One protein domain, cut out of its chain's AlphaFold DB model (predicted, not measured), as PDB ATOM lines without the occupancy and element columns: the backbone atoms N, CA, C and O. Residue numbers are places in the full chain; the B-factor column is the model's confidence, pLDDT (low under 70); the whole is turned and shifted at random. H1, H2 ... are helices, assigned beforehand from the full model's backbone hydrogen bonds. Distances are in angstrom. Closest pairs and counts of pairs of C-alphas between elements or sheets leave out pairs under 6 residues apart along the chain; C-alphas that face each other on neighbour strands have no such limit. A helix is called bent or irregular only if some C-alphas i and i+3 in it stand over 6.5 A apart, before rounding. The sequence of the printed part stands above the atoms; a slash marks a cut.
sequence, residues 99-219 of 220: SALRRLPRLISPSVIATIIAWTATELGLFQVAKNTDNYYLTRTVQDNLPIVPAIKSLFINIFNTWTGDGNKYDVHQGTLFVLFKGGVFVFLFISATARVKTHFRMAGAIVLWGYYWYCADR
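Overview. This is residues 99 to 219 of the 220 residues of the protein "Acyl_transf_3 domain-containing protein" of Fusarium oxysporum f. sp. narcissi (UniProt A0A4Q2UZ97). A long, thin all-helix domain is built on a loose bundle of three helices: the long helices H1 and H5 run side by side in opposite ways, offset along their length, and the shorter H4 packs on the half of H1 that ends at residue 123 and on the first turns of H5. At one end of the long axis the two short helices H2 and H3 make a small loop-rich head, and at the other end H6 folds back from H5 as the second arm of a V, its residues 210 to 217 sticking out. The printed part has 121 residues with six named helices, H1 to H6 in that order along the chain, and no named strand. The whole is loose, with a radius of gyration of the C-alphas of 19.8 A, and elongated, spanning 59 by 32 by 18 A.

Along the chain. H1, the longest helix by residues, takes residues 99 to 123 and is 36.9 A from first to last C-alpha, beginning at C-alpha 99 at (337.480, 232.415, 262.292). H1 is neither bent nor irregular, but only just: C-alphas 107 and 110 are 6.2 A apart. H5, residues 172 to 193, is 33.9 A long and begins at C-alpha 172 at (315.983, 248.081, 266.299). It too is neither bent nor irregular, but only just, with C-alphas 173 and 176 at 6.2 A. H4, residues 148 to 164, is 24.5 A long. H6, residues 199 to 217, is 26.6 A long and ends at C-alpha 217 at (322.735, 237.748, 286.254). The two short helices are H2, residues 128 to 132, 7.5 A long, and H3, residues 136 to 141, 8.8 A long.

Arrangement. H1, H4 and H5 form a bundle, three helices that touch one another. H1 touches H5 with its residues 100 to 111 alone, at a shallow tilt of 10 degrees, opposite ways; the closest C-alphas are those of Ser 111 and Gln 174, 7.0 A apart. H1 touches H4 with its residues 112 to 123 alone, at a shallow tilt of 32 degrees, opposite ways, closest at the C-alphas of Val 112 and Ile 159, 6.2 A. Residues 162 to 164 of H4 touch residues 174 to 178 of H5, the same way at 37 degrees, only just a steep tilt; the closest C-alphas, of Trp 163 and Phe 178, are 5.4 A apart. With 2 of these 3 pairs at a shallow tilt, the helix packing is mostly aligned, but only just. H2 and H3 touch only at the corner by their link, with the C-alphas of Lys 131 and Thr 139 closest at 4.7 A. H3 is close to H5 but not clearly touching, closest at the C-alphas of Thr 141 and Val 172, 7.1 A. H6 touches no helix but is near H5, with 6 pairs of C-alphas within 10 A; it is apart from H1 and H4, among others. In H3 and H6 every O i to N i+4 pair is within hydrogen-bond range, against 16 of 21 in H1, 12 of 13 in H4, 14 of 18 in H5 and 0 of 1 in H2, where 2 of 2 O i to N i+3 pairs are within range.

Size, cuts and confidence. The two C-alphas farthest apart are those of Asn 132 and Lys 198, 60.6 A. The printed part, residues 99 to 219, has no cut. No link is long: those from H1 to H2, H2 to H3 and H5 to H6 are tight, and those from H3 to H4 and H4 to H5 are short. Residues 132 to 137 and 210 to 219 stand free. The mean pLDDT of the printed part is 90.7, and residues 218 to 219 are under 70.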
ATOM      1  N   SER A  99     338.919 232.397 262.008       90.88
ATOM      2  CA  SER A  99     337.480 232.415 262.292       90.88
ATOM      3  C   SER A  99     337.026 233.739 262.907       90.88
ATOM      4  O   SER A  99     335.994 234.265 262.495       90.88
ATOM      5  N   ALA A 100     337.800 234.302 263.839       90.75
ATOM      6  CA  ALA A 100     337.489 235.571 264.488       90.75
ATOM      7  C   ALA A 100     337.500 236.742 263.492       90.75
ATOM      8  O   ALA A 100     336.514 237.474 263.387       90.75
ATOM      9  N   LEU A 101     338.560 236.861 262.685       91.12
ATOM     10  CA  LEU A 101     338.710 237.954 261.720       91.12
ATOM     11  C   LEU A 101     337.684 237.894 260.586       91.12
ATOM     12  O   LEU A 101     337.155 238.920 260.179       91.12
ATOM     13  N   ARG A 102     337.345 236.698 260.087       89.19
ATOM     14  CA  ARG A 102     336.345 236.548 259.010       89.19
ATOM     15  C   ARG A 102     334.920 236.832 259.463       89.19
ATOM     16  O   ARG A 102     334.057 237.090 258.625       89.19
ATOM     17  N   ARG A 103     334.650 236.722 260.761       88.19
ATOM     18  CA  ARG A 103     333.314 236.916 261.322       88.19
ATOM     19  C   ARG A 103     332.925 238.392 261.323       88.19
ATOM     20  O   ARG A 103     331.817 238.703 260.911       88.19
ATOM     21  N   LEU A 104     333.836 239.273 261.727       85.25
ATOM     22  CA  LEU A 104     333.584 240.711 261.850       85.25
ATOM     23  C   LEU A 104     333.004 241.338 260.562       85.25
ATOM     24  O   LEU A 104     331.875 241.822 260.623       85.25
ATOM     25  N   PRO A 105     333.656 241.241 259.385       87.12
ATOM     26  CA  PRO A 105     333.109 241.802 258.149       87.12
ATOM     27  C   PRO A 105     331.756 241.198 257.771       87.12
ATOM     28  O   PRO A 105     330.852 241.911 257.355       87.12
ATOM     29  N   ARG A 106     331.575 239.885 257.967       87.19
ATOM     30  CA  ARG A 106     330.323 239.194 257.620       87.19
ATOM     31  C   ARG A 106     329.129 239.651 258.448       87.19
ATOM     32  O   ARG A 106     328.017 239.545 257.948       87.19
ATOM     33  N   LEU A 107     329.332 240.103 259.688       88.94
ATOM     34  CA  LEU A 107     328.246 240.703 260.463       88.94
ATOM     35  C   LEU A 107     328.097 242.208 260.191       88.94
ATOM     36  O   LEU A 107     326.967 242.671 260.102       88.94
ATOM     37  N   ILE A 108     329.200 242.952 260.043       90.75
ATOM     38  CA  ILE A 108     329.177 244.415 259.852       90.75
ATOM     39  C   ILE A 108     328.598 244.803 258.490       90.75
ATOM     40  O   ILE A 108     327.744 245.680 258.411       90.75
ATOM     41  N   SER A 109     329.039 244.165 257.407       92.12
ATOM     42  CA  SER A 109     328.636 244.553 256.053       92.12
ATOM     43  C   SER A 109     327.115 244.517 255.830       92.12
ATOM     44  O   SER A 109     326.572 245.543 255.422       92.12
ATOM     45  N   PRO A 110     326.388 243.416 256.118       92.62
ATOM     46  CA  PRO A 110     324.941 243.397 255.908       92.62
ATOM     47  C   PRO A 110     324.190 244.353 256.843       92.62
ATOM     48  O   PRO A 110     323.196 244.937 256.421       92.62
ATOM     49  N   SER A 111     324.659 244.566 258.081       93.81
ATOM     50  CA  SER A 111     323.991 245.473 259.028       93.81
ATOM     51  C   SER A 111     324.139 246.941 258.632       93.81
ATOM     52  O   SER A 111     323.192 247.723 258.730       93.81
ATOM     53  N   VAL A 112     325.319 247.326 258.137       95.31
ATOM     54  CA  VAL A 112     325.561 248.675 257.614       95.31
ATOM     55  C   VAL A 112     324.690 248.927 256.387       95.31
ATOM     56  O   VAL A 112     324.016 249.951 256.337       95.31
ATOM     57  N   ILE A 113     324.631 247.978 255.446       96.50
ATOM     58  CA  ILE A 113     323.783 248.094 254.250       96.50
ATOM     59  C   ILE A 113     322.307 248.240 254.643       96.50
ATOM     60  O   ILE A 113     321.645 249.159 254.167       96.50
ATOM     61  N   ALA A 114     321.803 247.395 255.546       95.06
ATOM     62  CA  ALA A 114     320.424 247.485 256.028       95.06
ATOM     63  C   ALA A 114     320.127 248.849 256.677       95.06
ATOM     64  O   ALA A 114     319.096 249.456 256.392       95.06
ATOM     65  N   THR A 115     321.061 249.370 257.478       95.88
ATOM     66  CA  THR A 115     320.926 250.692 258.107       95.88
ATOM     67  C   THR A 115     320.907 251.812 257.071       95.88
ATOM     68  O   THR A 115     320.081 252.708 257.178       95.88
ATOM     69  N   ILE A 116     321.769 251.759 256.050       97.12
ATOM     70  CA  ILE A 116     321.794 252.754 254.966       97.12
ATOM     71  C   ILE A 116     320.473 252.740 254.190       97.12
ATOM     72  O   ILE A 116     319.930 253.803 253.896       97.12
ATOM     73  N   ILE A 117     319.933 251.557 253.885       96.56
ATOM     74  CA  ILE A 117     318.643 251.421 253.193       96.56
ATOM     75  C   ILE A 117     317.511 252.008 254.048       96.56
ATOM     76  O   ILE A 117     316.746 252.836 253.558       96.56
ATOM     77  N   ALA A 118     317.426 251.629 255.327       94.50
ATOM     78  CA  ALA A 118     316.400 252.129 256.245       94.50
ATOM     79  C   ALA A 118     316.512 253.645 256.484       94.50
ATOM     80  O   ALA A 118     315.505 254.354 256.496       94.50
ATOM     81  N   TRP A 119     317.736 254.159 256.619       96.19
ATOM     82  CA  TRP A 119     318.019 255.591 256.702       96.19
ATOM     83  C   TRP A 119     317.545 256.319 255.443       96.19
ATOM     84  O   TRP A 119     316.756 257.250 255.541       96.19
ATOM     85  N   THR A 120     317.922 255.831 254.258       95.88
ATOM     86  CA  THR A 120     317.529 256.437 252.974       95.88
ATOM     87  C   THR A 120     316.008 256.481 252.836       95.88
ATOM     88  O   THR A 120     315.442 257.517 252.505       95.88
ATOM     89  N   ALA A 121     315.324 255.377 253.147       94.50
ATOM     90  CA  ALA A 121     313.867 255.316 253.119       94.50
ATOM     91  C   ALA A 121     313.209 256.282 254.123       94.50
ATOM     92  O   ALA A 121     312.163 256.858 253.822       94.50
ATOM     93  N   THR A 122     313.833 256.499 255.287       94.38
ATOM     94  CA  THR A 122     313.379 257.488 256.278       94.38
ATOM     95  C   THR A 122     313.514 258.910 255.743       94.38
ATOM     96  O   THR A 122     312.546 259.665 255.794       94.38
ATOM     97  N   GLU A 123     314.677 259.274 255.198       94.06
ATOM     98  CA  GLU A 123     314.920 260.634 254.700       94.06
ATOM     99  C   GLU A 123     314.076 260.964 253.455       94.06
ATOM    100  O   GLU A 123     313.696 262.114 253.252       94.06
ATOM    101  N   LEU A 124     313.694 259.950 252.668       93.62
ATOM    102  CA  LEU A 124     312.713 260.069 251.579       93.62
ATOM    103  C   LEU A 124     311.251 260.134 252.064       93.62
ATOM    104  O   LEU A 124     310.339 260.269 251.252       93.62
ATOM    105  N   GLY A 125     311.001 260.005 253.370       91.69
ATOM    106  CA  GLY A 125     309.661 260.056 253.955       91.69
ATOM    107  C   GLY A 125     308.799 258.810 253.713       91.69
ATOM    108  O   GLY A 125     307.599 258.843 253.986       91.69
ATOM    109  N   LEU A 126     309.377 257.692 253.254       90.81
ATOM    110  CA  LEU A 126     308.623 256.482 252.883       90.81
ATOM    111  C   LEU A 126     307.905 255.824 254.068       90.81
ATOM    112  O   LEU A 126     306.919 255.114 253.886       90.81
ATOM    113  N   PHE A 127     308.377 256.070 255.290       89.44
ATOM    114  CA  PHE A 127     307.794 255.503 256.503       89.44
ATOM    115  C   PHE A 127     306.780 256.417 257.200       89.44
ATOM    116  O   PHE A 127     306.204 256.014 258.208       89.44
ATOM    117  N   GLN A 128     306.500 257.619 256.684       86.69
ATOM    118  CA  GLN A 128     305.601 258.557 257.372       86.69
ATOM    119  C   GLN A 128     304.172 258.018 257.519       86.69
ATOM    120  O   GLN A 128     303.531 258.246 258.540       86.69
ATOM    121  N   VAL A 129     303.702 257.217 256.557       85.94
ATOM    122  CA  VAL A 129     302.381 256.568 256.620       85.94
ATOM    123  C   VAL A 129     302.256 255.645 257.835       85.94
ATOM    124  O   VAL A 129     301.195 255.580 258.448       85.94
ATOM    125  N   ALA A 130     303.339 254.973 258.232       85.62
ATOM    126  CA  ALA A 130     303.317 254.054 259.365       85.62
ATOM    127  C   ALA A 130     303.055 254.761 260.711       85.62
ATOM    128  O   ALA A 130     302.542 254.122 261.628       85.62
ATOM    129  N   LYS A 131     303.308 256.076 260.819       83.44
ATOM    130  CA  LYS A 131     302.959 256.872 262.012       83.44
ATOM    131  C   LYS A 131     301.458 257.072 262.193       83.44
ATOM    132  O   LYS A 131     301.016 257.309 263.310       83.44
ATOM    133  N   ASN A 132     300.688 256.938 261.117       86.44
ATOM    134  CA  ASN A 132     299.233 257.079 261.130       86.44
ATOM    135  C   ASN A 132     298.520 255.734 261.341       86.44
ATOM    136  O   ASN A 132     297.338 255.608 261.038       86.44
ATOM    137  N   THR A 133     299.242 254.709 261.803       85.56
ATOM    138  CA  THR A 133     298.674 253.390 262.093       85.56
ATOM    139  C   THR A 133     298.492 253.207 263.597       85.56
ATOM    140  O   THR A 133     299.301 253.687 264.390       85.56
ATOM    141  N   ASP A 134     297.486 252.426 263.991       82.56
ATOM    142  CA  ASP A 134     297.264 252.040 265.396       82.56
ATOM    143  C   ASP A 134     298.273 250.984 265.895       82.56
ATOM    144  O   ASP A 134     298.168 250.457 267.005       82.56
ATOM    145  N   ASN A 135     299.271 250.633 265.077       82.12
ATOM    146  CA  ASN A 135     300.250 249.615 265.412       82.12
ATOM    147  C   ASN A 135     301.373 250.202 266.280       82.12
ATOM    148  O   ASN A 135     302.258 250.913 265.801       82.12
ATOM    149  N   TYR A 136     301.378 249.822 267.560       82.00
ATOM    150  CA  TYR A 136     302.379 250.254 268.543       82.00
ATOM    151  C   TYR A 136     303.831 250.075 268.069       82.00
ATOM    152  O   TYR A 136     304.686 250.924 268.326       82.00
ATOM    153  N   TYR A 137     304.123 248.962 267.392       83.50
ATOM    154  CA  TYR A 137     305.474 248.621 266.968       83.50
ATOM    155  C   TYR A 137     305.954 249.508 265.817       83.50
ATOM    156  O   TYR A 137     307.064 250.042 265.869       83.50
ATOM    157  N   LEU A 138     305.118 249.707 264.796       84.00
ATOM    158  CA  LEU A 138     305.453 250.543 263.643       84.00
ATOM    159  C   LEU A 138     305.669 252.003 264.062       84.00
ATOM    160  O   LEU A 138     306.721 252.574 263.785       84.00
ATOM    161  N   THR A 139     304.756 252.574 264.845       84.50
ATOM    162  CA  THR A 139     304.840 253.982 265.267       84.50
ATOM    163  C   THR A 139     306.075 254.281 266.129       84.50
ATOM    164  O   THR A 139     306.609 255.386 266.084       84.50
ATOM    165  N   ARG A 140     306.580 253.301 266.893       83.88
ATOM    166  CA  ARG A 140     307.786 253.439 267.736       83.88
ATOM    167  C   ARG A 140     309.107 253.231 266.992       83.88
ATOM    168  O   ARG A 140     310.144 253.662 267.491       83.88
ATOM    169  N   THR A 141     309.094 252.503 265.880       85.44
ATOM    170  CA  THR A 141     310.315 252.129 265.146       85.44
ATOM    171  C   THR A 141     310.643 253.111 264.029       85.44
ATOM    172  O   THR A 141     311.815 253.306 263.711       85.44
ATOM    173  N   VAL A 142     309.635 253.786 263.481       88.50
ATOM    174  CA  VAL A 142     309.819 254.792 262.435       88.50
ATOM    175  C   VAL A 142     310.459 256.065 262.988       88.50
ATOM    176  O   VAL A 142     310.076 256.562 264.044       88.50
ATOM    177  N   GLN A 143     311.416 256.614 262.242       91.19
ATOM    178  CA  GLN A 143     312.094 257.869 262.564       91.19
ATOM    179  C   GLN A 143     311.519 259.045 261.750       91.19
ATOM    180  O   GLN A 143     310.819 258.858 260.754       91.19
ATOM    181  N   ASP A 144     311.763 260.272 262.200       89.38
ATOM    182  CA  ASP A 144     311.502 261.486 261.418       89.38
ATOM    183  C   ASP A 144     312.636 261.748 260.426       89.38
ATOM    184  O   ASP A 144     313.792 261.409 260.696       89.38
ATOM    185  N   ASN A 145     312.305 262.372 259.296       90.81
ATOM    186  CA  ASN A 145     313.307 262.914 258.388       90.81
ATOM    187  C   ASN A 145     314.007 264.110 259.044       90.81
ATOM    188  O   ASN A 145     313.389 264.913 259.749       90.81
ATOM    189  N   LEU A 146     315.306 264.231 258.807       92.12
ATOM    190  CA  LEU A 146     316.147 265.265 259.390       92.12
ATOM    191  C   LEU A 146     316.722 266.164 258.288       92.12
ATOM    192  O   LEU A 146     316.840 265.762 257.131       92.12
ATOM    193  N   PRO A 147     317.150 267.394 258.623       93.12
ATOM    194  CA  PRO A 147     318.004 268.160 257.723       93.12
ATOM    195  C   PRO A 147     319.273 267.369 257.356       93.12
ATOM    196  O   PRO A 147     319.750 266.537 258.126       93.12
ATOM    197  N   ILE A 148     319.873 267.655 256.198       91.75
ATOM    198  CA  ILE A 148     320.907 266.785 255.605       91.75
ATOM    199  C   ILE A 148     322.124 266.526 256.515       91.75
ATOM    200  O   ILE A 148     322.605 265.399 256.617       91.75
ATOM    201  N   VAL A 149     322.604 267.546 257.232       94.50
ATOM    202  CA  VAL A 149     323.760 267.430 258.139       94.50
ATOM    203  C   VAL A 149     323.449 266.532 259.347       94.50
ATOM    204  O   VAL A 149     324.191 265.569 259.572       94.50
ATOM    205  N   PRO A 150     322.381 266.779 260.136       95.00
ATOM    206  CA  PRO A 150     322.010 265.875 261.220       95.00
ATOM    207  C   PRO A 150     321.591 264.482 260.731       95.00
ATOM    208  O   PRO A 150     321.870 263.525 261.449       95.00
ATOM    209  N   ALA A 151     321.021 264.348 259.528       94.00
ATOM    210  CA  ALA A 151     320.705 263.056 258.916       94.00
ATOM    211  C   ALA A 151     321.967 262.218 258.651       94.00
ATOM    212  O   ALA A 151     322.048 261.049 259.022       94.00
ATOM    213  N   ILE A 152     323.008 262.807 258.059       95.50
ATOM    214  CA  ILE A 152     324.270 262.087 257.829       95.50
ATOM    215  C   ILE A 152     324.932 261.738 259.169       95.50
ATOM    216  O   ILE A 152     325.413 260.620 259.364       95.50
ATOM    217  N   LYS A 153     324.922 262.665 260.135       96.38
ATOM    218  CA  LYS A 153     325.464 262.412 261.477       96.38
ATOM    219  C   LYS A 153     324.728 261.266 262.177       96.38
ATOM    220  O   LYS A 153     325.375 260.417 262.791       96.38
ATOM    221  N   SER A 154     323.397 261.225 262.095       95.19
ATOM    222  CA  SER A 154     322.600 260.166 262.713       95.19
ATOM    223  C   SER A 154     322.894 258.806 262.083       95.19
ATOM    224  O   SER A 154     322.980 257.831 262.825       95.19
ATOM    225  N   LEU A 155     323.125 258.723 260.768       96.38
ATOM    226  CA  LEU A 155     323.522 257.482 260.099       96.38
ATOM    227  C   LEU A 155     324.798 256.890 260.717       96.38
ATOM    228  O   LEU A 155     324.791 255.745 261.174       96.38
ATOM    229  N   PHE A 156     325.878 257.675 260.788       96.38
ATOM    230  CA  PHE A 156     327.151 257.204 261.346       96.38
ATOM    231  C   PHE A 156     327.040 256.836 262.829       96.38
ATOM    232  O   PHE A 156     327.564 255.800 263.239       96.38
ATOM    233  N   ILE A 157     326.318 257.637 263.620       95.94
ATOM    234  CA  ILE A 157     326.078 257.339 265.038       95.94
ATOM    235  C   ILE A 157     325.328 256.017 265.194       95.94
ATOM    236  O   ILE A 157     325.733 255.191 265.997       95.94
ATOM    237  N   ASN A 158     324.267 255.769 264.423       95.06
ATOM    238  CA  ASN A 158     323.483 254.538 264.558       95.06
ATOM    239  C   ASN A 158     324.246 253.293 264.081       95.06
ATOM    240  O   ASN A 158     324.143 252.230 264.701       95.06
ATOM    241  N   ILE A 159     325.070 253.426 263.034       95.38
ATOM    242  CA  ILE A 159     326.003 252.366 262.631       95.38
ATOM    243  C   ILE A 159     326.957 252.043 263.784       95.38
ATOM    244  O   ILE A 159     327.138 250.873 264.106       95.38
ATOM    245  N   PHE A 160     327.537 253.055 264.431       94.56
ATOM    246  CA  PHE A 160     328.451 252.852 265.554       94.56
ATOM    247  C   PHE A 160     327.744 252.262 266.785       94.56
ATOM    248  O   PHE A 160     328.198 251.261 267.340       94.56
ATOM    249  N   ASN A 161     326.585 252.811 267.151       94.88
ATOM    250  CA  ASN A 161     325.796 252.407 268.314       94.88
ATOM    251  C   ASN A 161     325.327 250.944 268.252       94.88
ATOM    252  O   ASN A 161     325.211 250.269 269.280       94.88
ATOM    253  N   THR A 162     325.132 250.411 267.039       93.50
ATOM    254  CA  THR A 162     324.880 248.978 266.810       93.50
ATOM    255  C   THR A 162     325.956 248.096 267.454       93.50
ATOM    256  O   THR A 162     325.655 246.999 267.916       93.50
ATOM    257  N   TRP A 163     327.202 248.570 267.517       91.75
ATOM    258  CA  TRP A 163     328.362 247.822 268.007       91.75
ATOM    259  C   TRP A 163     328.822 248.224 269.411       91.75
ATOM    260  O   TRP A 163     329.701 247.559 269.956       91.75
ATOM    261  N   THR A 164     328.227 249.254 270.017       90.62
ATOM    262  CA  THR A 164     328.443 249.617 271.431       90.62
ATOM    263  C   THR A 164     327.357 249.070 272.353       90.62
ATOM    264  O   THR A 164     327.584 248.922 273.554       90.62
ATOM    265  N   GLY A 165     326.204 248.701 271.791       86.62
ATOM    266  CA  GLY A 165     325.032 248.265 272.546       86.62
ATOM    267  C   GLY A 165     324.031 249.383 272.831       86.62
ATOM    268  O   GLY A 165     323.004 249.103 273.442       86.62
ATOM    269  N   ASP A 166     324.280 250.599 272.335       89.50
ATOM    270  CA  ASP A 166     323.356 251.740 272.450       89.50
ATOM    271  C   ASP A 166     322.160 251.636 271.481       89.50
ATOM    272  O   ASP A 166     321.220 252.427 271.537       89.50
ATOM    273  N   GLY A 167     322.175 250.627 270.604       89.19
ATOM    274  CA  GLY A 167     321.079 250.293 269.699       89.19
ATOM    275  C   GLY A 167     321.118 251.064 268.382       89.19
ATOM    276  O   GLY A 167     322.006 251.868 268.122       89.19
ATOM    277  N   ASN A 168     320.150 250.789 267.515       93.56
ATOM    278  CA  ASN A 168     320.040 251.430 266.212       93.56
ATOM    279  C   ASN A 168     318.589 251.852 265.998       93.56
ATOM    280  O   ASN A 168     317.680 251.024 266.030       93.56
ATOM    281  N   LYS A 169     318.380 253.155 265.823       92.00
ATOM    282  CA  LYS A 169     317.056 253.758 265.659       92.00
ATOM    283  C   LYS A 169     316.416 253.412 264.317       92.00
ATOM    284  O   LYS A 169     315.199 253.332 264.242       92.00
ATOM    285  N   TYR A 170     317.226 253.204 263.280       92.31
ATOM    286  CA  TYR A 170     316.748 252.854 261.942       92.31
ATOM    287  C   TYR A 170     316.472 251.352 261.799       92.31
ATOM    288  O   TYR A 170     315.683 250.953 260.949       92.31
ATOM    289  N   ASP A 171     317.092 250.518 262.640       90.38
ATOM    290  CA  ASP A 171     316.843 249.077 262.688       90.38
ATOM    291  C   ASP A 171     317.056 248.522 264.106       90.38
ATOM    292  O   ASP A 171     318.140 248.071 264.491       90.38
ATOM    293  N   VAL A 172     315.978 248.519 264.892       88.19
ATOM    294  CA  VAL A 172     315.983 248.081 266.299       88.19
ATOM    295  C   VAL A 172     316.408 246.613 266.447       88.19
ATOM    296  O   VAL A 172     316.907 246.197 267.496       88.19
ATOM    297  N   HIS A 173     316.260 245.801 265.399       87.19
ATOM    298  CA  HIS A 173     316.600 244.381 265.441       87.19
ATOM    299  C   HIS A 173     318.108 244.126 265.486       87.19
ATOM    300  O   HIS A 173     318.544 243.099 266.029       87.19
ATOM    301  N   GLN A 174     318.908 245.085 265.013       90.50
ATOM    302  CA  GLN A 174     320.366 244.997 265.018       90.50
ATOM    303  C   GLN A 174     320.978 244.975 266.419       90.50
ATOM    304  O   GLN A 174     322.108 244.516 266.565       90.50
ATOM    305  N   GLY A 175     320.236 245.345 267.471       84.81
ATOM    306  CA  GLY A 175     320.709 245.206 268.857       84.81
ATOM    307  C   GLY A 175     321.149 243.774 269.210       84.81
ATOM    308  O   GLY A 175     322.060 243.567 270.013       84.81
ATOM    309  N   THR A 176     320.583 242.765 268.540       86.56
ATOM    310  CA  THR A 176     320.978 241.357 268.712       86.56
ATOM    311  C   THR A 176     322.392 241.071 268.183       86.56
ATOM    312  O   THR A 176     323.071 240.169 268.684       86.56
ATOM    313  N   LEU A 177     322.877 241.836 267.198       89.50
ATOM    314  CA  LEU A 177     324.194 241.640 266.582       89.50
ATOM    315  C   LEU A 177     325.324 241.873 267.583       89.50
ATOM    316  O   LEU A 177     326.275 241.090 267.615       89.50
ATOM    317  N   PHE A 178     325.194 242.882 268.449       89.44
ATOM    318  CA  PHE A 178     326.179 243.150 269.496       89.44
ATOM    319  C   PHE A 178     326.293 241.991 270.488       89.44
ATOM    320  O   PHE A 178     327.396 241.557 270.828       89.44
ATOM    321  N   VAL A 179     325.153 241.438 270.912       87.38
ATOM    322  CA  VAL A 179     325.107 240.267 271.799       87.38
ATOM    323  C   VAL A 179     325.773 239.065 271.128       87.38
ATOM    324  O   VAL A 179     326.604 238.386 271.735       87.38
ATOM    325  N   LEU A 180     325.468 238.832 269.849       87.75
ATOM    326  CA  LEU A 180     326.051 237.748 269.064       87.75
ATOM    327  C   LEU A 180     327.569 237.917 268.893       87.75
ATOM    328  O   LEU A 180     328.312 236.932 268.962       87.75
ATOM    329  N   PHE A 181     328.037 239.147 268.687       88.44
ATOM    330  CA  PHE A 181     329.455 239.479 268.606       88.44
ATOM    331  C   PHE A 181     330.176 239.208 269.931       88.44
ATOM    332  O   PHE A 181     331.126 238.422 269.945       88.44
ATOM    333  N   LYS A 182     329.671 239.759 271.044       88.38
ATOM    334  CA  LYS A 182     330.203 239.528 272.398       88.38
ATOM    335  C   LYS A 182     330.294 238.042 272.734       88.38
ATOM    336  O   LYS A 182     331.361 237.563 273.113       88.38
ATOM    337  N   GLY A 183     329.209 237.294 272.522       88.06
ATOM    338  CA  GLY A 183     329.186 235.848 272.750       88.06
ATOM    339  C   GLY A 183     330.232 235.106 271.913       88.06
ATOM    340  O   GLY A 183     330.906 234.202 272.400       88.06
ATOM    341  N   GLY A 184     330.432 235.529 270.662       89.56
ATOM    342  CA  GLY A 184     331.479 234.998 269.796       89.56
ATOM    343  C   GLY A 184     332.892 235.218 270.321       89.56
ATOM    344  O   GLY A 184     333.686 234.278 270.348       89.56
ATOM    345  N   VAL A 185     333.193 236.443 270.749       90.44
ATOM    346  CA  VAL A 185     334.491 236.801 271.330       90.44
ATOM    347  C   VAL A 185     334.761 235.979 272.588       90.44
ATOM    348  O   VAL A 185     335.846 235.415 272.706       90.44
ATOM    349  N   PHE A 186     333.774 235.815 273.477       91.12
ATOM    350  CA  PHE A 186     333.930 234.975 274.670       91.12
ATOM    351  C   PHE A 186     334.261 233.520 274.338       91.12
ATOM    352  O   PHE A 186     335.137 232.940 274.973       91.12
ATOM    353  N   VAL A 187     333.622 232.936 273.318       92.06
ATOM    354  CA  VAL A 187     333.941 231.570 272.874       92.06
ATOM    355  C   VAL A 187     335.381 231.479 272.367       92.06
ATOM    356  O   VAL A 187     336.094 230.549 272.742       92.06
ATOM    357  N   PHE A 188     335.834 232.437 271.553       93.19
ATOM    358  CA  PHE A 188     337.218 232.447 271.076       93.19
ATOM    359  C   PHE A 188     338.208 232.595 272.231       93.19
ATOM    360  O   PHE A 188     339.114 231.775 272.337       93.19
ATOM    361  N   LEU A 189     337.989 233.553 273.135       93.69
ATOM    362  CA  LEU A 189     338.822 233.752 274.321       93.69
ATOM    363  C   LEU A 189     338.882 232.498 275.194       93.69
ATOM    364  O   LEU A 189     339.964 232.098 275.614       93.69
ATOM    365  N   PHE A 190     337.745 231.845 275.430       94.62
ATOM    366  CA  PHE A 190     337.682 230.636 276.242       94.62
ATOM    367  C   PHE A 190     338.453 229.474 275.608       94.62
ATOM    368  O   PHE A 190     339.250 228.815 276.275       94.62
ATOM    369  N   ILE A 191     338.257 229.226 274.311       94.88
ATOM    370  CA  ILE A 191     338.955 228.159 273.575       94.88
ATOM    371  C   ILE A 191     340.453 228.424 273.527       94.88
ATOM    372  O   ILE A 191     341.248 227.502 273.691       94.88
ATOM    373  N   SER A 192     340.824 229.684 273.332       94.38
ATOM    374  CA  SER A 192     342.197 230.144 273.390       94.38
ATOM    375  C   SER A 192     342.808 229.885 274.771       94.38
ATOM    376  O   SER A 192     343.758 229.115 274.896       94.38
ATOM    377  N   ALA A 193     342.223 230.430 275.835       94.69
ATOM    378  CA  ALA A 193     342.723 230.262 277.200       94.69
ATOM    379  C   ALA A 193     342.827 228.785 277.622       94.69
ATOM    380  O   ALA A 193     343.723 228.405 278.372       94.69
ATOM    381  N   THR A 194     341.941 227.931 277.105       95.38
ATOM    382  CA  THR A 194     341.881 226.502 277.449       95.38
ATOM    383  C   THR A 194     342.517 225.580 276.406       95.38
ATOM    384  O   THR A 194     342.308 224.365 276.455       95.38
ATOM    385  N   ALA A 195     343.326 226.110 275.480       94.69
ATOM    386  CA  ALA A 195     343.897 225.337 274.374       94.69
ATOM    387  C   ALA A 195     344.735 224.132 274.833       94.69
ATOM    388  O   ALA A 195     344.698 223.077 274.204       94.69
ATOM    389  N   ARG A 196     345.463 224.268 275.949       94.06
ATOM    390  CA  ARG A 196     346.307 223.206 276.534       94.06
ATOM    391  C   ARG A 196     345.630 222.429 277.670       94.06
ATOM    392  O   ARG A 196     346.246 221.559 278.277       94.06
ATOM    393  N   VAL A 197     344.373 222.736 277.978       94.25
ATOM    394  CA  VAL A 197     343.640 222.121 279.090       94.25
ATOM    395  C   VAL A 197     342.970 220.830 278.615       94.25
ATOM    396  O   VAL A 197     342.344 220.789 277.551       94.25
ATOM    397  N   LYS A 198     343.063 219.759 279.418       91.38
ATOM    398  CA  LYS A 198     342.364 218.495 279.133       91.38
ATOM    399  C   LYS A 198     340.850 218.725 279.066       91.38
ATOM    400  O   LYS A 198     340.299 219.537 279.807       91.38
ATOM    401  N   THR A 199     340.159 217.969 278.213       91.00
ATOM    402  CA  THR A 199     338.725 218.167 277.931       91.00
ATOM    403  C   THR A 199     337.852 218.222 279.187       91.00
ATOM    404  O   THR A 199     337.013 219.109 279.274       91.00
ATOM    405  N   HIS A 200     338.054 217.338 280.171       93.12
ATOM    406  CA  HIS A 200     337.236 217.322 281.392       93.12
ATOM    407  C   HIS A 200     337.421 218.588 282.241       93.12
ATOM    408  O   HIS A 200     336.432 219.185 282.651       93.12
ATOM    409  N   PHE A 201     338.658 219.064 282.427       95.38
ATOM    410  CA  PHE A 201     338.917 220.313 283.153       95.38
ATOM    411  C   PHE A 201     338.382 221.533 282.402       95.38
ATOM    412  O   PHE A 201     337.841 222.446 283.015       95.38
ATOM    413  N   ARG A 202     338.457 221.530 281.065       94.62
ATOM    414  CA  ARG A 202     337.836 222.577 280.248       94.62
ATOM    415  C   ARG A 202     336.315 222.589 280.415       94.62
ATOM    416  O   ARG A 202     335.741 223.660 280.563       94.62
ATOM    417  N   MET A 203     335.663 221.425 280.417       94.44
ATOM    418  CA  MET A 203     334.216 221.333 280.645       94.44
ATOM    419  C   MET A 203     333.833 221.795 282.053       94.44
ATOM    420  O   MET A 203     332.888 222.565 282.189       94.44
ATOM    421  N   ALA A 204     334.599 221.406 283.077       96.06
ATOM    422  CA  ALA A 204     334.406 221.903 284.437       96.06
ATOM    423  C   ALA A 204     334.525 223.436 284.493       96.06
ATOM    424  O   ALA A 204     333.641 224.100 285.022       96.06
ATOM    425  N   GLY A 205     335.551 224.012 283.857       94.44
ATOM    426  CA  GLY A 205     335.711 225.465 283.751       94.44
ATOM    427  C   GLY A 205     334.546 226.154 283.031       94.44
ATOM    428  O   GLY A 205     334.090 227.205 283.474       94.44
ATOM    429  N   ALA A 206     334.013 225.553 281.962       93.31
ATOM    430  CA  ALA A 206     332.833 226.074 281.270       93.31
ATOM    431  C   ALA A 206     331.581 226.061 282.167       93.31
ATOM    432  O   ALA A 206     330.833 227.036 282.176       93.31
ATOM    433  N   ILE A 207     331.374 224.990 282.943       95.19
ATOM    434  CA  ILE A 207     330.260 224.875 283.899       95.19
ATOM    435  C   ILE A 207     330.394 225.917 285.012       95.19
ATOM    436  O   ILE A 207     329.416 226.580 285.341       95.19
ATOM    437  N   VAL A 208     331.602 226.112 285.550       95.19
ATOM    438  CA  VAL A 208     331.872 227.133 286.575       95.19
ATOM    439  C   VAL A 208     331.592 228.537 286.039       95.19
ATOM    440  O   VAL A 208     330.903 229.306 286.699       95.19
ATOM    441  N   LEU A 209     332.065 228.869 284.833       92.44
ATOM    442  CA  LEU A 209     331.792 230.169 284.207       92.44
ATOM    443  C   LEU A 209     330.301 230.382 283.940       92.44
ATOM    444  O   LEU A 209     329.796 231.485 284.137       92.44
ATOM    445  N   TRP A 210     329.595 229.337 283.508       91.12
ATOM    446  CA  TRP A 210     328.150 229.388 283.317       91.12
ATOM    447  C   TRP A 210     327.411 229.622 284.641       91.12
ATOM    448  O   TRP A 210     326.569 230.514 284.712       91.12
ATOM    449  N   GLY A 211     327.771 228.891 285.701       93.44
ATOM    450  CA  GLY A 211     327.191 229.070 287.035       93.44
ATOM    451  C   GLY A 211     327.486 230.451 287.623       93.44
ATOM    452  O   GLY A 211     326.592 231.093 288.166       93.44
ATOM    453  N   TYR A 212     328.711 230.954 287.442       91.62
ATOM    454  CA  TYR A 212     329.089 232.314 287.826       91.62
ATOM    455  C   TYR A 212     328.262 233.366 287.081       91.62
ATOM    456  O   TYR A 212     327.715 234.277 287.699       91.62
ATOM    457  N   TYR A 213     328.126 233.223 285.758       88.81
ATOM    458  CA  TYR A 213     327.299 234.120 284.955       88.81
ATOM    459  C   TYR A 213     325.847 234.122 285.438       88.81
ATOM    460  O   TYR A 213     325.258 235.191 285.566       88.81
ATOM    461  N   TRP A 214     325.293 232.947 285.741       88.44
ATOM    462  CA  TRP A 214     323.927 232.810 286.240       88.44
ATOM    463  C   TRP A 214     323.744 233.511 287.593       88.44
ATOM    464  O   TRP A 214     322.878 234.369 287.731       88.44
ATOM    465  N   TYR A 215     324.645 233.260 288.544       91.88
ATOM    466  CA  TYR A 215     324.628 233.905 289.858       91.88
ATOM    467  C   TYR A 215     324.750 235.437 289.795       91.88
ATOM    468  O   TYR A 215     324.118 236.153 290.570       91.88
ATOM    469  N   CYS A 216     325.566 235.962 288.878       90.44
ATOM    470  CA  CYS A 216     325.703 237.405 288.686       90.44
ATOM    471  C   CYS A 216     324.529 238.027 287.918       90.44
ATOM    472  O   CYS A 216     324.261 239.214 288.103       90.44
ATOM    473  N   ALA A 217     323.865 237.268 287.044       78.50
ATOM    474  CA  ALA A 217     322.735 237.748 286.254       78.50
ATOM    475  C   ALA A 217     321.487 237.988 287.116       78.50
ATOM    476  O   ALA A 217     320.807 238.981 286.890       78.50
ATOM    477  N   ASP A 218     321.247 237.161 288.137       63.06
ATOM    478  CA  ASP A 218     320.109 237.307 289.063       63.06
ATOM    479  C   ASP A 218     320.217 238.526 290.004       63.06
ATOM    480  O   ASP A 218     319.278 238.847 290.728       63.06
ATOM    481  N   ARG A 219     321.369 239.211 290.024       56.84
ATOM    482  CA  ARG A 219     321.638 240.372 290.894       56.84
ATOM    483  C   ARG A 219     321.501 241.730 290.196       56.84
ATOM    484  O   ARG A 219     321.868 242.740 290.794       56.84
TER     485      ARG A 219